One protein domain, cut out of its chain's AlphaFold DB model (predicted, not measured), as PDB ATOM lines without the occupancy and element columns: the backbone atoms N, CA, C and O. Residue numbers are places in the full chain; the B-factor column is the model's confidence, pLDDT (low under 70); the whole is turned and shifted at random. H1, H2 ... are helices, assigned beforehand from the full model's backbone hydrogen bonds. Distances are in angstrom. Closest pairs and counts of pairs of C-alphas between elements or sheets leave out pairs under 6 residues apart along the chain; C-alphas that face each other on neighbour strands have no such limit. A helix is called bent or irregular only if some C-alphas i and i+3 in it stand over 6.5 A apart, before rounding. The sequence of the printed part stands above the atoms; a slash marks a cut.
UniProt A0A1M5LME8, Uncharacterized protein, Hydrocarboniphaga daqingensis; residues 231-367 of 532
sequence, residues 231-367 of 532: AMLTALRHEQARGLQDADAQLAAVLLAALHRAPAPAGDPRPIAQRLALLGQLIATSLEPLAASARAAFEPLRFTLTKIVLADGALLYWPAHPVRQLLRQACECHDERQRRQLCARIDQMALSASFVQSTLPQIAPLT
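Overview. This is residues 231 to 367 of the 532 residues of an uncharacterized protein of Hydrocarboniphaga daqingensis (UniProt A0A1M5LME8). A short helix, H5, forms the core of this all-helix body, with the longest helix, H3, running along one side of it. At one end of the long axis the hairpin of H7 and H8 extends beyond H5, while H1, H2 and H9 gather round H5 toward the other end. The printed part has 137 residues with nine named helices, H1 to H9 in chain order, and no named strand. It is compact, with a radius of gyration of the C-alphas of 14.7 A, and spans 45 by 35 by 23 A.

Along the chain. H1, residues 231 to 240, begins at C-alpha 231 (-9.207, 12.746, -13.484) and is 14.3 A long. H2 is residues 247 to 259, 18.5 A. H3, residues 270 to 287, measures 25.9 A from C-alpha 270 (-14.001, 27.851, -24.644). The short H4 is residues 292 to 296. H5 is residues 301 to 311, 15.4 A, and the short H6 is residues 314 to 317. H7, residues 322 to 332, is 15.2 A long, and H8, residues 336 to 347, is 16.2 A. H9, residues 353 to 362, is 15.1 A long and ends at C-alpha 362 (-7.341, 27.361, -34.931); it is irregular, with C-alphas 358 and 361 7.1 A apart.

Arrangement. H3, H5, H7 and H8 form an up and down bundle, each running against the one before it. H5 touches H3 at a steep tilt of 39 degrees, opposite ways; the closest C-alphas, of Arg 275 and Val 309, are 6.8 A apart. H8 touches H5 with residues 343 to 347 alone, closest at Thr 304 and Asp 347, C-alphas 6.3 A apart. The hairpin of H7 and H8 has a shallow tilt of 18 degrees, with the C-alphas of Ala 330 and Arg 339 closest at 4.9 A. H5 is about perpendicular to H1, at 88 degrees; they touch, closest at the C-alphas of Ala 235 and Phe 303, 6.6 A. H9 touches H5, closest at the C-alphas of Ala 311 and Val 356, 5.9 A. H1 touches H2, the C-alphas of Gln 240 and Ala 249 being closest at 4.1 A. H6 touches H3, closest at the C-alphas of Leu 279 and Leu 316, 6.9 A. H4 is close to H3 but not clearly touching, with the C-alphas of Leu 287 and Arg 295 closest at 6.1 A. Every O i to N i+4 pair is within hydrogen-bond range in H1, H2, H3, H4, H5, H7 and H8, against 4 of 6 in H9; H6 is too short for such a pair.

Size, cuts and confidence. The two C-alphas farthest apart, of Pro 263 and Asp 335, are 45.9 A apart. The printed part has no cut and no long link. The mean pLDDT of the printed part is 87.0, and residues 261 to 267, in the link from H2 to H3, are under 70.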
ATOM      1  N   ALA A 231     -10.142  13.749 -13.023       86.69
ATOM      2  CA  ALA A 231      -9.207  12.746 -13.484       86.69
ATOM      3  C   ALA A 231      -8.380  13.264 -14.687       86.69
ATOM      4  O   ALA A 231      -7.165  13.068 -14.751       86.69
ATOM      5  N   MET A 232      -9.014  14.025 -15.587       90.44
ATOM      6  CA  MET A 232      -8.333  14.724 -16.683       90.44
ATOM      7  C   MET A 232      -7.438  15.856 -16.161       90.44
ATOM      8  O   MET A 232      -6.298  15.996 -16.602       90.44
ATOM      9  N   LEU A 233      -7.914  16.634 -15.183       91.38
ATOM     10  CA  LEU A 233      -7.104  17.675 -14.538       91.38
ATOM     11  C   LEU A 233      -5.869  17.087 -13.845       91.38
ATOM     12  O   LEU A 233      -4.783  17.654 -13.934       91.38
ATOM     13  N   THR A 234      -6.013  15.931 -13.201       91.62
ATOM     14  CA  THR A 234      -4.907  15.210 -12.560       91.62
ATOM     15  C   THR A 234      -3.871  14.757 -13.587       91.62
ATOM     16  O   THR A 234      -2.678  14.965 -13.367       91.62
ATOM     17  N   ALA A 235      -4.308  14.224 -14.732       90.12
ATOM     18  CA  ALA A 235      -3.409  13.853 -15.823       90.12
ATOM     19  C   ALA A 235      -2.634  15.070 -16.365       90.12
ATOM     20  O   ALA A 235      -1.418  15.005 -16.517       90.12
ATOM     21  N   LEU A 236      -3.303  16.211 -16.569       92.81
ATOM     22  CA  LEU A 236      -2.638  17.445 -17.005       92.81
ATOM     23  C   LEU A 236      -1.631  17.967 -15.969       92.81
ATOM     24  O   LEU A 236      -0.527  18.364 -16.333       92.81
ATOM     25  N   ARG A 237      -1.973  17.943 -14.675       93.69
ATOM     26  CA  ARG A 237      -1.048  18.344 -13.598       93.69
ATOM     27  C   ARG A 237       0.162  17.412 -13.512       93.69
ATOM     28  O   ARG A 237       1.270  17.882 -13.268       93.69
ATOM     29  N   HIS A 238      -0.038  16.110 -13.725       92.62
ATOM     30  CA  HIS A 238       1.049  15.133 -13.757       92.62
ATOM     31  C   HIS A 238       2.036  15.426 -14.893       92.62
ATOM     32  O   HIS A 238       3.243  15.437 -14.664       92.62
ATOM     33  N   GLU A 239       1.532  15.724 -16.091       92.06
ATOM     34  CA  GLU A 239       2.371  16.092 -17.236       92.06
ATOM     35  C   GLU A 239       3.074  17.439 -17.020       92.06
ATOM     36  O   GLU A 239       4.276  17.551 -17.242       92.06
ATOM     37  N   GLN A 240       2.380  18.444 -16.471       92.50
ATOM     38  CA  GLN A 240       2.983  19.734 -16.116       92.50
ATOM     39  C   GLN A 240       4.160  19.585 -15.132       92.50
ATOM     40  O   GLN A 240       5.152  20.313 -15.229       92.50
ATOM     41  N   ALA A 241       4.074  18.640 -14.191       91.06
ATOM     42  CA  ALA A 241       5.103  18.409 -13.179       91.06
ATOM     43  C   ALA A 241       6.422  17.844 -13.744       91.06
ATOM     44  O   ALA A 241       7.436  17.893 -13.047       91.06
ATOM     45  N   ARG A 242       6.452  17.359 -14.998       87.50
ATOM     46  CA  ARG A 242       7.682  16.871 -15.658       87.50
ATOM     47  C   ARG A 242       8.687  17.981 -15.993       87.50
ATOM     48  O   ARG A 242       9.845  17.690 -16.279       87.50
ATOM     49  N   GLY A 243       8.279  19.246 -15.853       78.12
ATOM     50  CA  GLY A 243       9.156  20.414 -15.909       78.12
ATOM     51  C   GLY A 243       9.123  21.143 -17.253       78.12
ATOM     52  O   GLY A 243       8.921  20.554 -18.306       78.12
ATOM     53  N   LEU A 244       9.363  22.458 -17.221       70.38
ATOM     54  CA  LEU A 244       9.175  23.375 -18.358       70.38
ATOM     55  C   LEU A 244      10.078  23.113 -19.575       70.38
ATOM     56  O   LEU A 244       9.899  23.770 -20.594       70.38
ATOM     57  N   GLN A 245      11.059  22.214 -19.489       74.06
ATOM     58  CA  GLN A 245      11.899  21.839 -20.633       74.06
ATOM     59  C   GLN A 245      11.248  20.764 -21.517       74.06
ATOM     60  O   GLN A 245      11.677  20.580 -22.654       74.06
ATOM     61  N   ASP A 246      10.206  20.094 -21.023       89.44
ATOM     62  CA  ASP A 246       9.429  19.122 -21.783       89.44
ATOM     63  C   ASP A 246       8.291  19.826 -22.542       89.44
ATOM     64  O   ASP A 246       7.508  20.590 -21.968       89.44
ATOM     65  N   ALA A 247       8.195  19.576 -23.848       90.12
ATOM     66  CA  ALA A 247       7.142  20.135 -24.690       90.12
ATOM     67  C   ALA A 247       5.746  19.686 -24.224       90.12
ATOM     68  O   ALA A 247       4.802  20.478 -24.268       90.12
ATOM     69  N   ASP A 248       5.613  18.446 -23.742       91.31
ATOM     70  CA  ASP A 248       4.344  17.923 -23.230       91.31
ATOM     71  C   ASP A 248       3.943  18.639 -21.923       91.31
ATOM     72  O   ASP A 248       2.785  19.043 -21.770       91.31
ATOM     73  N   ALA A 249       4.904  18.936 -21.040       91.94
ATOM     74  CA  ALA A 249       4.669  19.719 -19.825       91.94
ATOM     75  C   ALA A 249       4.274  21.176 -20.124       91.94
ATOM     76  O   ALA A 249       3.390  21.734 -19.465       91.94
ATOM     77  N   GLN A 250       4.894  21.797 -21.136       91.75
ATOM     78  CA  GLN A 250       4.519  23.139 -21.596       91.75
ATOM     79  C   GLN A 250       3.091  23.163 -22.148       91.75
ATOM     80  O   GLN A 250       2.307  24.044 -21.786       91.75
ATOM     81  N   LEU A 251       2.725  22.186 -22.986       92.88
ATOM     82  CA  LEU A 251       1.362  22.066 -23.500       92.88
ATOM     83  C   LEU A 251       0.361  21.879 -22.353       92.88
ATOM     84  O   LEU A 251      -0.649  22.581 -22.308       92.88
ATOM     85  N   ALA A 252       0.651  20.995 -21.397       92.81
ATOM     86  CA  ALA A 252      -0.206  20.777 -20.236       92.81
ATOM     87  C   ALA A 252      -0.411  22.061 -19.409       92.81
ATOM     88  O   ALA A 252      -1.539  22.366 -19.018       92.81
ATOM     89  N   ALA A 253       0.644  22.860 -19.212       91.12
ATOM     90  CA  ALA A 253       0.553  24.157 -18.542       91.12
ATOM     91  C   ALA A 253      -0.354  25.148 -19.297       91.12
ATOM     92  O   ALA A 253      -1.175  25.825 -18.676       91.12
ATOM     93  N   VAL A 254      -0.247  25.208 -20.630       90.81
ATOM     94  CA  VAL A 254      -1.109  26.056 -21.475       90.81
ATOM     95  C   VAL A 254      -2.572  25.623 -21.375       90.81
ATOM     96  O   VAL A 254      -3.451  26.473 -21.224       90.81
ATOM     97  N   LEU A 255      -2.843  24.316 -21.412       91.88
ATOM     98  CA  LEU A 255      -4.201  23.782 -21.290       91.88
ATOM     99  C   LEU A 255      -4.802  24.075 -19.912       91.88
ATOM    100  O   LEU A 255      -5.940  24.533 -19.832       91.88
ATOM    101  N   LEU A 256      -4.042  23.890 -18.829       91.25
ATOM    102  CA  LEU A 256      -4.489  24.233 -17.475       91.25
ATOM    103  C   LEU A 256      -4.779  25.734 -17.332       91.25
ATOM    104  O   LEU A 256      -5.805  26.106 -16.764       91.25
ATOM    105  N   ALA A 257      -3.933  26.601 -17.894       87.81
ATOM    106  CA  ALA A 257      -4.169  28.043 -17.895       87.81
ATOM    107  C   ALA A 257      -5.452  28.422 -18.660       87.81
ATOM    108  O   ALA A 257      -6.244  29.230 -18.169       87.81
ATOM    109  N   ALA A 258      -5.691  27.796 -19.821       85.38
ATOM    110  CA  ALA A 258      -6.908  27.991 -20.608       85.38
ATOM    111  C   ALA A 258      -8.169  27.556 -19.838       85.38
ATOM    112  O   ALA A 258      -9.173  28.270 -19.838       85.38
ATOM    113  N   LEU A 259      -8.112  26.426 -19.122       86.00
ATOM    114  CA  LEU A 259      -9.225  25.928 -18.303       86.00
ATOM    115  C   LEU A 259      -9.544  26.830 -17.104       86.00
ATOM    116  O   LEU A 259     -10.715  27.003 -16.765       86.00
ATOM    117  N   HIS A 260      -8.536  27.464 -16.504       82.25
ATOM    118  CA  HIS A 260      -8.725  28.434 -15.419       82.25
ATOM    119  C   HIS A 260      -9.181  29.825 -15.893       82.25
ATOM    120  O   HIS A 260      -9.295  30.735 -15.071       82.25
ATOM    121  N   ARG A 261      -9.464  30.005 -17.195       66.88
ATOM    122  CA  ARG A 261      -9.819  31.298 -17.814       66.88
ATOM    123  C   ARG A 261      -8.800  32.408 -17.525       66.88
ATOM    124  O   ARG A 261      -9.144  33.590 -17.553       66.88
ATOM    125  N   ALA A 262      -7.546  32.043 -17.261       59.25
ATOM    126  CA  ALA A 262      -6.464  33.014 -17.243       59.25
ATOM    127  C   ALA A 262      -6.290  33.576 -18.668       59.25
ATOM    128  O   ALA A 262      -6.581  32.858 -19.630       59.25
ATOM    129  N   PRO A 263      -5.837  34.833 -18.841       53.22
ATOM    130  CA  PRO A 263      -5.528  35.377 -20.158       53.22
ATOM    131  C   PRO A 263      -4.377  34.568 -20.771       53.22
ATOM    132  O   PRO A 263      -3.202  34.827 -20.524       53.22
ATOM    133  N   ALA A 264      -4.725  33.524 -21.516       52.53
ATOM    134  CA  ALA A 264      -3.778  32.694 -22.229       52.53
ATOM    135  C   ALA A 264      -3.372  33.403 -23.533       52.53
ATOM    136  O   ALA A 264      -4.196  34.083 -24.145       52.53
ATOM    137  N   PRO A 265      -2.142  33.201 -24.025       52.69
ATOM    138  CA  PRO A 265      -1.704  33.726 -25.322       52.69
ATOM    139  C   PRO A 265      -2.431  33.095 -26.533       52.69
ATOM    140  O   PRO A 265      -2.135  33.441 -27.672       52.69
ATOM    141  N   ALA A 266      -3.372  32.170 -26.310       53.53
ATOM    142  CA  ALA A 266      -3.989  31.312 -27.318       53.53
ATOM    143  C   ALA A 266      -5.520  31.488 -27.372       53.53
ATOM    144  O   ALA A 266      -6.260  30.636 -26.895       53.53
ATOM    145  N   GLY A 267      -5.994  32.584 -27.972       66.25
ATOM    146  CA  GLY A 267      -7.385  32.725 -28.433       66.25
ATOM    147  C   GLY A 267      -8.490  32.549 -27.376       66.25
ATOM    148  O   GLY A 267      -8.282  32.747 -26.181       66.25
ATOM    149  N   ASP A 268      -9.703  32.225 -27.839       75.44
ATOM    150  CA  ASP A 268     -10.842  31.901 -26.969       75.44
ATOM    151  C   ASP A 268     -10.628  30.508 -26.339       75.44
ATOM    152  O   ASP A 268     -10.524  29.530 -27.081       75.44
ATOM    153  N   PRO A 269     -10.573  30.366 -25.000       80.50
ATOM    154  CA  PRO A 269     -10.333  29.077 -24.346       80.50
ATOM    155  C   PRO A 269     -11.554  28.140 -24.347       80.50
ATOM    156  O   PRO A 269     -11.433  26.959 -24.001       80.50
ATOM    157  N   ARG A 270     -12.747  28.626 -24.719       83.31
ATOM    158  CA  ARG A 270     -14.001  27.851 -24.644       83.31
ATOM    159  C   ARG A 270     -14.015  26.575 -25.501       83.31
ATOM    160  O   ARG A 270     -14.431  25.543 -24.973       83.31
ATOM    161  N   PRO A 271     -13.544  26.569 -26.765       87.88
ATOM    162  CA  PRO A 271     -13.499  25.358 -27.588       87.88
ATOM    163  C   PRO A 271     -12.598  24.265 -27.001       87.88
ATOM    164  O   PRO A 271     -12.920  23.080 -27.091       87.88
ATOM    165  N   ILE A 272     -11.492  24.659 -26.361       90.50
ATOM    166  CA  ILE A 272     -10.567  23.740 -25.688       90.50
ATOM    167  C   ILE A 272     -11.284  23.081 -24.508       90.50
ATOM    168  O   ILE A 272     -11.358  21.854 -24.441       90.50
ATOM    169  N   ALA A 273     -11.883  23.884 -23.623       89.44
ATOM    170  CA  ALA A 273     -12.627  23.379 -22.471       89.44
ATOM    171  C   ALA A 273     -13.763  22.429 -22.886       89.44
ATOM    172  O   ALA A 273     -13.900  21.347 -22.314       89.44
ATOM    173  N   GLN A 274     -14.518  22.787 -23.931       89.75
ATOM    174  CA  GLN A 274     -15.603  21.965 -24.468       89.75
ATOM    175  C   GLN A 274     -15.110  20.582 -24.923       89.75
ATOM    176  O   GLN A 274     -15.700  19.564 -24.557       89.75
ATOM    177  N   ARG A 275     -14.021  20.520 -25.700       92.62
ATOM    178  CA  ARG A 275     -13.475  19.243 -26.191       92.62
ATOM    179  C   ARG A 275     -12.914  18.382 -25.062       92.62
ATOM    180  O   ARG A 275     -13.136  17.173 -25.067       92.62
ATOM    181  N   LEU A 276     -12.233  18.986 -24.085       92.94
ATOM    182  CA  LEU A 276     -11.685  18.260 -22.934       92.94
ATOM    183  C   LEU A 276     -12.782  17.704 -22.020       92.94
ATOM    184  O   LEU A 276     -12.662  16.572 -21.554       92.94
ATOM    185  N   ALA A 277     -13.870  18.450 -21.813       90.62
ATOM    186  CA  ALA A 277     -15.018  17.972 -21.047       90.62
ATOM    187  C   ALA A 277     -15.678  16.753 -21.717       90.62
ATOM    188  O   ALA A 277     -15.891  15.730 -21.065       90.62
ATOM    189  N   LEU A 278     -15.926  16.817 -23.032       91.25
ATOM    190  CA  LEU A 278     -16.501  15.695 -23.786       91.25
ATOM    191  C   LEU A 278     -15.560  14.485 -23.846       91.25
ATOM    192  O   LEU A 278     -16.019  13.348 -23.739       91.25
ATOM    193  N   LEU A 279     -14.247  14.705 -23.968       94.12
ATOM    194  CA  LEU A 279     -13.266  13.622 -23.909       94.12
ATOM    195  C   LEU A 279     -13.273  12.936 -22.537       94.12
ATOM    196  O   LEU A 279     -13.259  11.708 -22.475       94.12
ATOM    197  N   GLY A 280     -13.319  13.714 -21.450       90.69
ATOM    198  CA  GLY A 280     -13.420  13.183 -20.090       90.69
ATOM    199  C   GLY A 280     -14.633  12.268 -19.932       90.69
ATOM    200  O   GLY A 280     -14.490  11.124 -19.503       90.69
ATOM    201  N   GLN A 281     -15.805  12.717 -20.393       89.56
ATOM    202  CA  GLN A 281     -17.025  11.905 -20.386       89.56
ATOM    203  C   GLN A 281     -16.892  10.641 -21.248       89.56
ATOM    204  O   GLN A 281     -17.322   9.564 -20.832       89.56
ATOM    205  N   LEU A 282     -16.265  10.741 -22.424       90.69
ATOM    206  CA  LEU A 282     -16.045   9.600 -23.310       90.69
ATOM    207  C   LEU A 282     -15.158   8.534 -22.669       90.69
ATOM    208  O   LEU A 282     -15.488   7.347 -22.731       90.69
ATOM    209  N   ILE A 283     -14.058   8.945 -22.040       90.12
ATOM    210  CA  ILE A 283     -13.147   8.035 -21.343       90.12
ATOM    211  C   ILE A 283     -13.861   7.418 -20.138       90.12
ATOM    212  O   ILE A 283     -13.873   6.197 -20.015       90.12
ATOM    213  N   ALA A 284     -14.507   8.227 -19.294       87.12
ATOM    214  CA  ALA A 284     -15.219   7.739 -18.115       87.12
ATOM    215  C   ALA A 284     -16.274   6.682 -18.481       87.12
ATOM    216  O   ALA A 284     -16.249   5.578 -17.939       87.12
ATOM    217  N   THR A 285     -17.113   6.976 -19.478       84.38
ATOM    218  CA  THR A 285     -18.170   6.063 -19.947       84.38
ATOM    219  C   THR A 285     -17.594   4.775 -20.540       84.38
ATOM    220  O   THR A 285     -18.148   3.695 -20.360       84.38
ATOM    221  N   SER A 286     -16.464   4.860 -21.250       84.50
ATOM    222  CA  SER A 286     -15.838   3.682 -21.869       84.50
ATOM    223  C   SER A 286     -15.167   2.765 -20.839       84.50
ATOM    224  O   SER A 286     -15.114   1.553 -21.036       84.50
ATOM    225  N   LEU A 287     -14.648   3.336 -19.746       83.69
ATOM    226  CA  LEU A 287     -13.897   2.616 -18.714       83.69
ATOM    227  C   LEU A 287     -14.757   2.136 -17.537       83.69
ATOM    228  O   LEU A 287     -14.320   1.254 -16.794       83.69
ATOM    229  N   GLU A 288     -15.958   2.684 -17.358       82.19
ATOM    230  CA  GLU A 288     -16.914   2.285 -16.321       82.19
ATOM    231  C   GLU A 288     -17.090   0.755 -16.183       82.19
ATOM    232  O   GLU A 288     -16.909   0.258 -15.065       82.19
ATOM    233  N   PRO A 289     -17.315  -0.030 -17.260       73.38
ATOM    234  CA  PRO A 289     -17.536  -1.476 -17.136       73.38
ATOM    235  C   PRO A 289     -16.280  -2.280 -16.761       73.38
ATOM    236  O   PRO A 289     -16.370  -3.473 -16.477       73.38
ATOM    237  N   LEU A 290     -15.092  -1.672 -16.779       75.75
ATOM    238  CA  LEU A 290     -13.830  -2.372 -16.549       75.75
ATOM    239  C   LEU A 290     -13.480  -2.474 -15.060       75.75
ATOM    240  O   LEU A 290     -13.732  -1.558 -14.281       75.75
ATOM    241  N   ALA A 291     -12.797  -3.556 -14.673       74.50
ATOM    242  CA  ALA A 291     -12.182  -3.678 -13.349       74.50
ATOM    243  C   ALA A 291     -11.085  -2.616 -13.132       74.50
ATOM    244  O   ALA A 291     -10.437  -2.176 -14.084       74.50
ATOM    245  N   ALA A 292     -10.815  -2.247 -11.875       76.69
ATOM    246  CA  ALA A 292      -9.846  -1.197 -11.532       76.69
ATOM    247  C   ALA A 292      -8.441  -1.430 -12.128       76.69
ATOM    248  O   ALA A 292      -7.827  -0.494 -12.640       76.69
ATOM    249  N   SER A 293      -7.962  -2.679 -12.142       75.12
ATOM    250  CA  SER A 293      -6.679  -3.051 -12.755       75.12
ATOM    251  C   SER A 293      -6.657  -2.825 -14.269       75.12
ATOM    252  O   SER A 293      -5.656  -2.372 -14.816       75.12
ATOM    253  N   ALA A 294      -7.775  -3.078 -14.956       75.06
ATOM    254  CA  ALA A 294      -7.904  -2.830 -16.386       75.06
ATOM    255  C   ALA A 294      -7.985  -1.329 -16.700       75.06
ATOM    256  O   ALA A 294      -7.393  -0.899 -17.686       75.06
ATOM    257  N   ARG A 295      -8.646  -0.528 -15.851       85.25
ATOM    258  CA  ARG A 295      -8.700   0.939 -15.999       85.25
ATOM    259  C   ARG A 295      -7.317   1.581 -15.894       85.25
ATOM    260  O   ARG A 295      -7.017   2.483 -16.669       85.25
ATOM    261  N   ALA A 296      -6.457   1.073 -15.008       84.81
ATOM    262  CA  ALA A 296      -5.095   1.581 -14.835       84.81
ATOM    263  C   ALA A 296      -4.261   1.534 -16.133       84.81
ATOM    264  O   ALA A 296      -3.401   2.386 -16.339       84.81
ATOM    265  N   ALA A 297      -4.550   0.600 -17.048       84.75
ATOM    266  CA  ALA A 297      -3.870   0.507 -18.341       84.75
ATOM    267  C   ALA A 297      -4.203   1.661 -19.312       84.75
ATOM    268  O   ALA A 297      -3.495   1.840 -20.302       84.75
ATOM    269  N   PHE A 298      -5.266   2.427 -19.054       89.56
ATOM    270  CA  PHE A 298      -5.688   3.563 -19.883       89.56
ATOM    271  C   PHE A 298      -5.247   4.912 -19.321       89.56
ATOM    272  O   PHE A 298      -5.307   5.909 -20.039       89.56
ATOM    273  N   GLU A 299      -4.779   4.955 -18.073       89.50
ATOM    274  CA  GLU A 299      -4.327   6.193 -17.439       89.50
ATOM    275  C   GLU A 299      -3.201   6.885 -18.233       89.50
ATOM    276  O   GLU A 299      -3.336   8.080 -18.503       89.50
ATOM    277  N   PRO A 300      -2.172   6.167 -18.739       90.12
ATOM    278  CA  PRO A 300      -1.127   6.782 -19.562       90.12
ATOM    279  C   PRO A 300      -1.653   7.380 -20.876       90.12
ATOM    280  O   PRO A 300      -1.086   8.333 -21.398       90.12
ATOM    281  N   LEU A 301      -2.766   6.861 -21.407       93.19
ATOM    282  CA  LEU A 301      -3.323   7.316 -22.682       93.19
ATOM    283  C   LEU A 301      -4.095   8.628 -22.572       93.19
ATOM    284  O   LEU A 301      -4.407   9.222 -23.603       93.19
ATOM    285  N   ARG A 302      -4.438   9.096 -21.367       93.19
ATOM    286  CA  ARG A 302      -5.277  10.295 -21.195       93.19
ATOM    287  C   ARG A 302      -4.680  11.526 -21.859       93.19
ATOM    288  O   ARG A 302      -5.397  12.266 -22.538       93.19
ATOM    289  N   PHE A 303      -3.372  11.721 -21.717       94.19
ATOM    290  CA  PHE A 303      -2.701  12.847 -22.351       94.19
ATOM    291  C   PHE A 303      -2.557  12.654 -23.865       94.19
ATOM    292  O   PHE A 303      -2.810  13.582 -24.632       94.19
ATOM    293  N   THR A 304      -2.278  11.432 -24.324       94.75
ATOM    294  CA  THR A 304      -2.275  11.100 -25.757       94.75
ATOM    295  C   THR A 304      -3.631  11.385 -26.410       94.75
ATOM    296  O   THR A 304      -3.701  12.070 -27.432       94.75
ATOM    297  N   LEU A 305      -4.729  10.952 -25.790       95.56
ATOM    298  CA  LEU A 305      -6.091  11.224 -26.255       95.56
ATOM    299  C   LEU A 305      -6.428  12.718 -26.217       95.56
ATOM    300  O   LEU A 305      -7.118  13.208 -27.109       95.56
ATOM    301  N   THR A 306      -5.904  13.450 -25.232       95.38
ATOM    302  CA  THR A 306      -6.021  14.912 -25.159       95.38
ATOM    303  C   THR A 306      -5.351  15.581 -26.355       95.38
ATOM    304  O   THR A 306      -5.967  16.403 -27.032       95.38
ATOM    305  N   LYS A 307      -4.118  15.187 -26.685       95.69
ATOM    306  CA  LYS A 307      -3.408  15.695 -27.865       95.69
ATOM    307  C   LYS A 307      -4.183  15.411 -29.156       95.69
ATOM    308  O   LYS A 307      -4.347  16.306 -29.982       95.69
ATOM    309  N   ILE A 308      -4.722  14.198 -29.292       95.62
ATOM    310  CA  ILE A 308      -5.509  13.790 -30.463       95.62
ATOM    311  C   ILE A 308      -6.812  14.591 -30.567       95.62
ATOM    312  O   ILE A 308      -7.090  15.110 -31.639       95.62
ATOM    313  N   VAL A 309      -7.594  14.751 -29.490       95.44
ATOM    314  CA  VAL A 309      -8.903  15.440 -29.559       95.44
ATOM    315  C   VAL A 309      -8.781  16.934 -29.875       95.44
ATOM    316  O   VAL A 309      -9.668  17.543 -30.482       95.44
ATOM    317  N   LEU A 310      -7.681  17.549 -29.438       94.31
ATOM    318  CA  LEU A 310      -7.406  18.955 -29.707       94.31
ATOM    319  C   LEU A 310      -7.036  19.166 -31.177       94.31
ATOM    320  O   LEU A 310      -7.533  20.111 -31.787       94.31
ATOM    321  N   ALA A 311      -6.256  18.253 -31.761       93.38
ATOM    322  CA  ALA A 311      -5.927  18.283 -33.183       93.38
ATOM    323  C   ALA A 311      -7.098  17.852 -34.084       93.38
ATOM    324  O   ALA A 311      -7.344  18.483 -35.108       93.38
ATOM    325  N   ASP A 312      -7.843  16.816 -33.693       93.88
ATOM    326  CA  ASP A 312      -8.966  16.255 -34.440       93.88
ATOM    327  C   ASP A 312     -10.209  16.083 -33.549       93.88
ATOM    328  O   ASP A 312     -10.361  15.128 -32.781       93.88
ATOM    329  N   GLY A 313     -11.149  17.022 -33.690       90.31
ATOM    330  CA  GLY A 313     -12.427  16.984 -32.980       90.31
ATOM    331  C   GLY A 313     -13.358  15.852 -33.435       90.31
ATOM    332  O   GLY A 313     -14.288  15.513 -32.697       90.31
ATOM    333  N   ALA A 314     -13.118  15.236 -34.602       91.12
ATOM    334  CA  ALA A 314     -13.944  14.146 -35.124       91.12
ATOM    335  C   ALA A 314     -13.923  12.911 -34.222       91.12
ATOM    336  O   ALA A 314     -14.902  12.163 -34.204       91.12
ATOM    337  N   LEU A 315     -12.881  12.739 -33.400       93.38
ATOM    338  CA  LEU A 315     -12.821  11.713 -32.356       93.38
ATOM    339  C   LEU A 315     -14.094  11.678 -31.485       93.38
ATOM    340  O   LEU A 315     -14.546  10.597 -31.099       93.38
ATOM    341  N   LEU A 316     -14.687  12.842 -31.194       92.06
ATOM    342  CA  LEU A 316     -15.826  12.970 -30.282       92.06
ATOM    343  C   LEU A 316     -17.153  12.560 -30.932       92.06
ATOM    344  O   LEU A 316     -17.934  11.814 -30.335       92.06
ATOM    345  N   TYR A 317     -17.408  12.999 -32.165       85.94
ATOM    346  CA  TYR A 317     -18.713  12.823 -32.814       85.94
ATOM    347  C   TYR A 317     -18.739  11.738 -33.897       85.94
ATOM    348  O   TYR A 317     -19.817  11.266 -34.233       85.94
ATOM    349  N   TRP A 318     -17.595  11.277 -34.417       88.31
ATOM    350  CA  TRP A 318     -17.557  10.238 -35.451       88.31
ATOM    351  C   TRP A 318     -17.304   8.843 -34.850       88.31
ATOM    352  O   TRP A 318     -16.199   8.554 -34.379       88.31
ATOM    353  N   PRO A 319     -18.286   7.918 -34.869       81.56
ATOM    354  CA  PRO A 319     -18.131   6.602 -34.242       81.56
ATOM    355  C   PRO A 319     -17.100   5.697 -34.927       81.56
ATOM    356  O   PRO A 319     -16.606   4.762 -34.299       81.56
ATOM    357  N   ALA A 320     -16.796   5.954 -36.204       83.50
ATOM    358  CA  ALA A 320     -15.830   5.183 -36.984       83.50
ATOM    359  C   ALA A 320     -14.405   5.762 -36.937       83.50
ATOM    360  O   ALA A 320     -13.529   5.264 -37.639       83.50
ATOM    361  N   HIS A 321     -14.155   6.765 -36.090       92.75
ATOM    362  CA  HIS A 321     -12.814   7.299 -35.886       92.75
ATOM    363  C   HIS A 321     -11.849   6.187 -35.413       92.75
ATOM    364  O   HIS A 321     -12.182   5.456 -34.472       92.75
ATOM    365  N   PRO A 322     -10.643   6.049 -35.998       92.69
ATOM    366  CA  PRO A 322      -9.759   4.901 -35.763       92.69
ATOM    367  C   PRO A 322      -9.349   4.751 -34.294       92.69
ATOM    368  O   PRO A 322      -9.433   3.663 -33.729       92.69
ATOM    369  N   VAL A 323      -9.004   5.856 -33.629       94.88
ATOM    370  CA  VAL A 323      -8.658   5.851 -32.195       94.88
ATOM    371  C   VAL A 323      -9.859   5.450 -31.336       94.88
ATOM    372  O   VAL A 323      -9.698   4.752 -30.339       94.88
ATOM    373  N   ARG A 324     -11.082   5.815 -31.744       91.38
ATOM    374  CA  ARG A 324     -12.307   5.443 -31.024       91.38
ATOM    375  C   ARG A 324     -12.606   3.955 -31.179       91.38
ATOM    376  O   ARG A 324     -13.013   3.314 -30.213       91.38
ATOM    377  N   GLN A 325     -12.370   3.394 -32.366       91.06
ATOM    378  CA  GLN A 325     -12.474   1.953 -32.597       91.06
ATOM    379  C   GLN A 325     -11.439   1.174 -31.780       91.06
ATOM    380  O   GLN A 325     -11.807   0.196 -31.136       91.06
ATOM    381  N   LEU A 326     -10.180   1.627 -31.741       93.56
ATOM    382  CA  LEU A 326      -9.131   1.005 -30.926       93.56
ATOM    383  C   LEU A 326      -9.442   1.088 -29.429       93.56
ATOM    384  O   LEU A 326      -9.294   0.094 -28.724       93.56
ATOM    385  N   LEU A 327      -9.918   2.243 -28.950       92.12
ATOM    386  CA  LEU A 327     -10.317   2.419 -27.555       92.12
ATOM    387  C   LEU A 327     -11.451   1.457 -27.188       92.12
ATOM    388  O   LEU A 327     -11.369   0.777 -26.167       92.12
ATOM    389  N   ARG A 328     -12.473   1.340 -28.047       88.06
ATOM    390  CA  ARG A 328     -13.567   0.379 -27.857       88.06
ATOM    391  C   ARG A 328     -13.044  -1.055 -27.824       88.06
ATOM    392  O   ARG A 328     -13.349  -1.776 -26.884       88.06
ATOM    393  N   GLN A 329     -12.219  -1.448 -28.794       88.50
ATOM    394  CA  GLN A 329     -11.622  -2.787 -28.843       88.50
ATOM    395  C   GLN A 329     -10.799  -3.090 -27.586       88.50
ATOM    396  O   GLN A 329     -10.868  -4.198 -27.065       88.50
ATOM    397  N   ALA A 330     -10.049  -2.114 -27.068       89.12
ATOM    398  CA  ALA A 330      -9.277  -2.274 -25.841       89.12
ATOM    399  C   ALA A 330     -10.187  -2.457 -24.614       89.12
ATOM    400  O   ALA A 330      -9.894  -3.290 -23.756       89.12
ATOM    401  N   CYS A 331     -11.304  -1.728 -24.546       86.25
ATOM    402  CA  CYS A 331     -12.294  -1.882 -23.477       86.25
ATOM    403  C   CYS A 331     -13.052  -3.220 -23.568       86.25
ATOM    404  O   CYS A 331     -13.403  -3.803 -22.553       86.25
ATOM    405  N   GLU A 332     -13.290  -3.737 -24.771       81.75
ATOM    406  CA  GLU A 332     -13.982  -5.018 -24.979       81.75
ATOM    407  C   GLU A 332     -13.054  -6.235 -24.842       81.75
ATOM    408  O   GLU A 332     -13.515  -7.367 -24.719       81.75
ATOM    409  N   CYS A 333     -11.738  -6.026 -24.863       83.31
ATOM    410  CA  CYS A 333     -10.765  -7.103 -24.798       83.31
ATOM    411  C   CYS A 333     -10.636  -7.655 -23.372       83.31
ATOM    412  O   CYS A 333     -10.317  -6.915 -22.438       83.31
ATOM    413  N   HIS A 334     -10.821  -8.968 -23.200       76.75
ATOM    414  CA  HIS A 334     -10.650  -9.649 -21.911       76.75
ATOM    415  C   HIS A 334      -9.178  -9.944 -21.577       76.75
ATOM    416  O   HIS A 334      -8.800  -9.865 -20.407       76.75
ATOM    417  N   ASP A 335      -8.339 -10.218 -22.584       82.19
ATOM    418  CA  ASP A 335      -6.907 -10.482 -22.401       82.19
ATOM    419  C   ASP A 335      -6.128  -9.185 -22.139       82.19
ATOM    420  O   ASP A 335      -6.131  -8.238 -22.926       82.19
ATOM    421  N   GLU A 336      -5.410  -9.152 -21.019       82.19
ATOM    422  CA  GLU A 336      -4.609  -8.006 -20.615       82.19
ATOM    423  C   GLU A 336      -3.446  -7.728 -21.578       82.19
ATOM    424  O   GLU A 336      -3.118  -6.563 -21.820       82.19
ATOM    425  N   ARG A 337      -2.836  -8.762 -22.175       85.56
ATOM    426  CA  ARG A 337      -1.731  -8.573 -23.130       85.56
ATOM    427  C   ARG A 337      -2.222  -7.902 -24.403       85.56
ATOM    428  O   ARG A 337      -1.646  -6.899 -24.824       85.56
ATOM    429  N   GLN A 338      -3.304  -8.414 -24.981       87.31
ATOM    430  CA  GLN A 338      -3.924  -7.823 -26.162       87.31
ATOM    431  C   GLN A 338      -4.459  -6.411 -25.873       87.31
ATOM    432  O   GLN A 338      -4.264  -5.508 -26.687       87.31
ATOM    433  N   ARG A 339      -5.041  -6.167 -24.690       91.12
ATOM    434  CA  ARG A 339      -5.439  -4.816 -24.263       91.12
ATOM    435  C   ARG A 339      -4.253  -3.857 -24.243       91.12
ATOM    436  O   ARG A 339      -4.336  -2.784 -24.833       91.12
ATOM    437  N   ARG A 340      -3.126  -4.252 -23.639       89.56
ATOM    438  CA  ARG A 340      -1.894  -3.442 -23.629       89.56
ATOM    439  C   ARG A 340      -1.363  -3.181 -25.039       89.56
ATOM    440  O   ARG A 340      -0.925  -2.069 -25.309       89.56
ATOM    441  N   GLN A 341      -1.442  -4.154 -25.949       92.44
ATOM    442  CA  GLN A 341      -1.067  -3.958 -27.357       92.44
ATOM    443  C   GLN A 341      -1.971  -2.937 -28.062       92.44
ATOM    444  O   GLN A 341      -1.476  -2.090 -28.800       92.44
ATOM    445  N   LEU A 342      -3.285  -2.984 -27.826       93.75
ATOM    446  CA  LEU A 342      -4.227  -2.003 -28.375       93.75
ATOM    447  C   LEU A 342      -3.985  -0.604 -27.797       93.75
ATOM    448  O   LEU A 342      -3.956   0.362 -28.554       93.75
ATOM    449  N   CYS A 343      -3.728  -0.501 -26.490       93.38
ATOM    450  CA  CYS A 343      -3.328   0.753 -25.856       93.38
ATOM    451  C   CYS A 343      -2.028   1.303 -26.461       93.38
ATOM    452  O   CYS A 343      -1.978   2.467 -26.839       93.38
ATOM    453  N   ALA A 344      -1.008   0.461 -26.646       92.88
ATOM    454  CA  ALA A 344       0.247   0.865 -27.279       92.88
ATOM    455  C   ALA A 344       0.048   1.342 -28.729       92.88
ATOM    456  O   ALA A 344       0.714   2.274 -29.162       92.88
ATOM    457  N   ARG A 345      -0.896   0.755 -29.479       95.06
ATOM    458  CA  ARG A 345      -1.254   1.238 -30.825       95.06
ATOM    459  C   ARG A 345      -1.901   2.619 -30.800       95.06
ATOM    460  O   ARG A 345      -1.645   3.399 -31.708       95.06
ATOM    461  N   ILE A 346      -2.723   2.921 -29.794       93.75
ATOM    462  CA  ILE A 346      -3.259   4.278 -29.598       93.75
ATOM    463  C   ILE A 346      -2.111   5.239 -29.285       93.75
ATOM    464  O   ILE A 346      -2.055   6.328 -29.849       93.75
ATOM    465  N   ASP A 347      -1.173   4.816 -28.440       91.94
ATOM    466  CA  ASP A 347      -0.029   5.638 -28.051       91.94
ATOM    467  C   ASP A 347       0.931   5.929 -29.215       91.94
ATOM    468  O   ASP A 347       1.435   7.036 -29.356       91.94
ATOM    469  N   GLN A 348       1.090   4.987 -30.146       92.38
ATOM    470  CA  GLN A 348       1.831   5.199 -31.398       92.38
ATOM    471  C   GLN A 348       1.204   6.266 -32.312       92.38
ATOM    472  O   GLN A 348       1.880   6.770 -33.206       92.38
ATOM    473  N   MET A 349      -0.071   6.614 -32.106       90.75
ATOM    474  CA  MET A 349      -0.753   7.705 -32.812       90.75
ATOM    475  C   MET A 349      -0.620   9.048 -32.072       90.75
ATOM    476  O   MET A 349      -1.281  10.019 -32.449       90.75
ATOM    477  N   ALA A 350       0.196   9.117 -31.013       86.44
ATOM    478  CA  ALA A 350       0.427  10.344 -30.270       86.44
ATOM    479  C   ALA A 350       1.025  11.434 -31.162       86.44
ATOM    480  O   ALA A 350       2.001  11.239 -31.886       86.44
ATOM    481  N   LEU A 351       0.436  12.621 -31.065       91.69
ATOM    482  CA  LEU A 351       0.931  13.820 -31.725       91.69
ATOM    483  C   LEU A 351       2.001  14.485 -30.852       91.69
ATOM    484  O   LEU A 351       1.972  14.377 -29.619       91.69
ATOM    485  N   SER A 352       2.938  15.201 -31.477       93.81
ATOM    486  CA  SER A 352       3.900  16.013 -30.730       93.81
ATOM    487  C   SER A 352       3.193  17.202 -30.073       93.81
ATOM    488  O   SER A 352       2.292  17.809 -30.658       93.81
ATOM    489  N   ALA A 353       3.612  17.566 -28.860       92.44
ATOM    490  CA  ALA A 353       3.045  18.715 -28.156       92.44
ATOM    491  C   ALA A 353       3.163  20.016 -28.961       92.44
ATOM    492  O   ALA A 353       2.219  20.798 -29.005       92.44
ATOM    493  N   SER A 354       4.294  20.217 -29.645       91.69
ATOM    494  CA  SER A 354       4.544  21.398 -30.478       91.69
ATOM    495  C   SER A 354       3.557  21.516 -31.643       91.69
ATOM    496  O   SER A 354       3.062  22.609 -31.924       91.69
ATOM    497  N   PHE A 355       3.211  20.393 -32.284       94.06
ATOM    498  CA  PHE A 355       2.183  20.358 -33.323       94.06
ATOM    499  C   PHE A 355       0.820  20.769 -32.763       94.06
ATOM    500  O   PHE A 355       0.191  21.676 -33.304       94.06
ATOM    501  N   VAL A 356       0.389  20.171 -31.649       92.50
ATOM    502  CA  VAL A 356      -0.900  20.507 -31.020       92.50
ATOM    503  C   VAL A 356      -0.931  21.966 -30.563       92.50
ATOM    504  O   VAL A 356      -1.916  22.662 -30.778       92.50
ATOM    505  N   GLN A 357       0.162  22.471 -29.991       90.56
ATOM    506  CA  GLN A 357       0.249  23.859 -29.544       90.56
ATOM    507  C   GLN A 357       0.049  24.848 -30.703       90.56
ATOM    508  O   GLN A 357      -0.643  25.851 -30.536       90.56
ATOM    509  N   SER A 358       0.593  24.539 -31.886       89.50
ATOM    510  CA  SER A 358       0.404  25.354 -33.095       89.50
ATOM    511  C   SER A 358      -1.030  25.345 -33.640       89.50
ATOM    512  O   SER A 358      -1.432  26.302 -34.303       89.50
ATOM    513  N   THR A 359      -1.819  24.306 -33.342       88.62
ATOM    514  CA  THR A 359      -3.210  24.193 -33.801       88.62
ATOM    515  C   THR A 359      -4.212  24.779 -32.809       88.62
ATOM    516  O   THR A 359      -5.315  25.123 -33.230       88.62
ATOM    517  N   LEU A 360      -3.837  24.989 -31.534       89.50
ATOM    518  CA  LEU A 360      -4.725  25.549 -30.499       89.50
ATOM    519  C   LEU A 360      -5.475  26.824 -30.932       89.50
ATOM    520  O   LEU A 360      -6.689  26.871 -30.731       89.50
ATOM    521  N   PRO A 361      -4.835  27.835 -31.561       86.19
ATOM    522  CA  PRO A 361      -5.537  29.056 -31.966       86.19
ATOM    523  C   PRO A 361      -6.578  28.830 -33.072       86.19
ATOM    524  O   PRO A 361      -7.441  29.675 -33.285       86.19
ATOM    525  N   GLN A 362      -6.482  27.712 -33.796       86.50
ATOM    526  CA  GLN A 362      -7.341  27.361 -34.931       86.50
ATOM    527  C   GLN A 362      -8.512  26.456 -34.515       86.50
ATOM    528  O   GLN A 362      -9.331  26.075 -35.352       86.50
ATOM    529  N   ILE A 363      -8.605  26.091 -33.232       87.38
ATOM    530  CA  ILE A 363      -9.653  25.205 -32.730       87.38
ATOM    531  C   ILE A 363     -11.003  25.923 -32.786       87.38
ATOM    532  O   ILE A 363     -11.323  26.774 -31.959       87.38
ATOM    533  N   ALA A 364     -11.835  25.513 -33.741       84.81
ATOM    534  CA  ALA A 364     -13.230  25.923 -33.799       84.81
ATOM    535  C   ALA A 364     -14.070  25.207 -32.717       84.81
ATOM    536  O   ALA A 364     -13.821  24.020 -32.431       84.81
ATOM    537  N   PRO A 365     -15.078  25.893 -32.139       85.62
ATOM    538  CA  PRO A 365     -16.060  25.259 -31.266       85.62
ATOM    539  C   PRO A 365     -16.834  24.186 -32.034       85.62
ATOM    540  O   PRO A 365     -17.105  24.332 -33.227       85.62
ATOM    541  N   LEU A 366     -17.202  23.111 -31.341       85.44
ATOM    542  CA  LEU A 366     -18.064  22.089 -31.925       85.44
ATOM    543  C   LEU A 366     -19.471  22.655 -32.122       85.44
ATOM    544  O   LEU A 366     -19.970  23.428 -31.298       85.44
ATOM    545  N   THR A 367     -20.136  22.249 -33.203       85.06
ATOM    546  CA  THR A 367     -21.528  22.636 -33.436       85.06
ATOM    547  C   THR A 367     -22.443  21.988 -32.394       85.06
ATOM    548  O   THR A 367     -22.155  20.917 -31.858       85.06
TER     549      THR A 367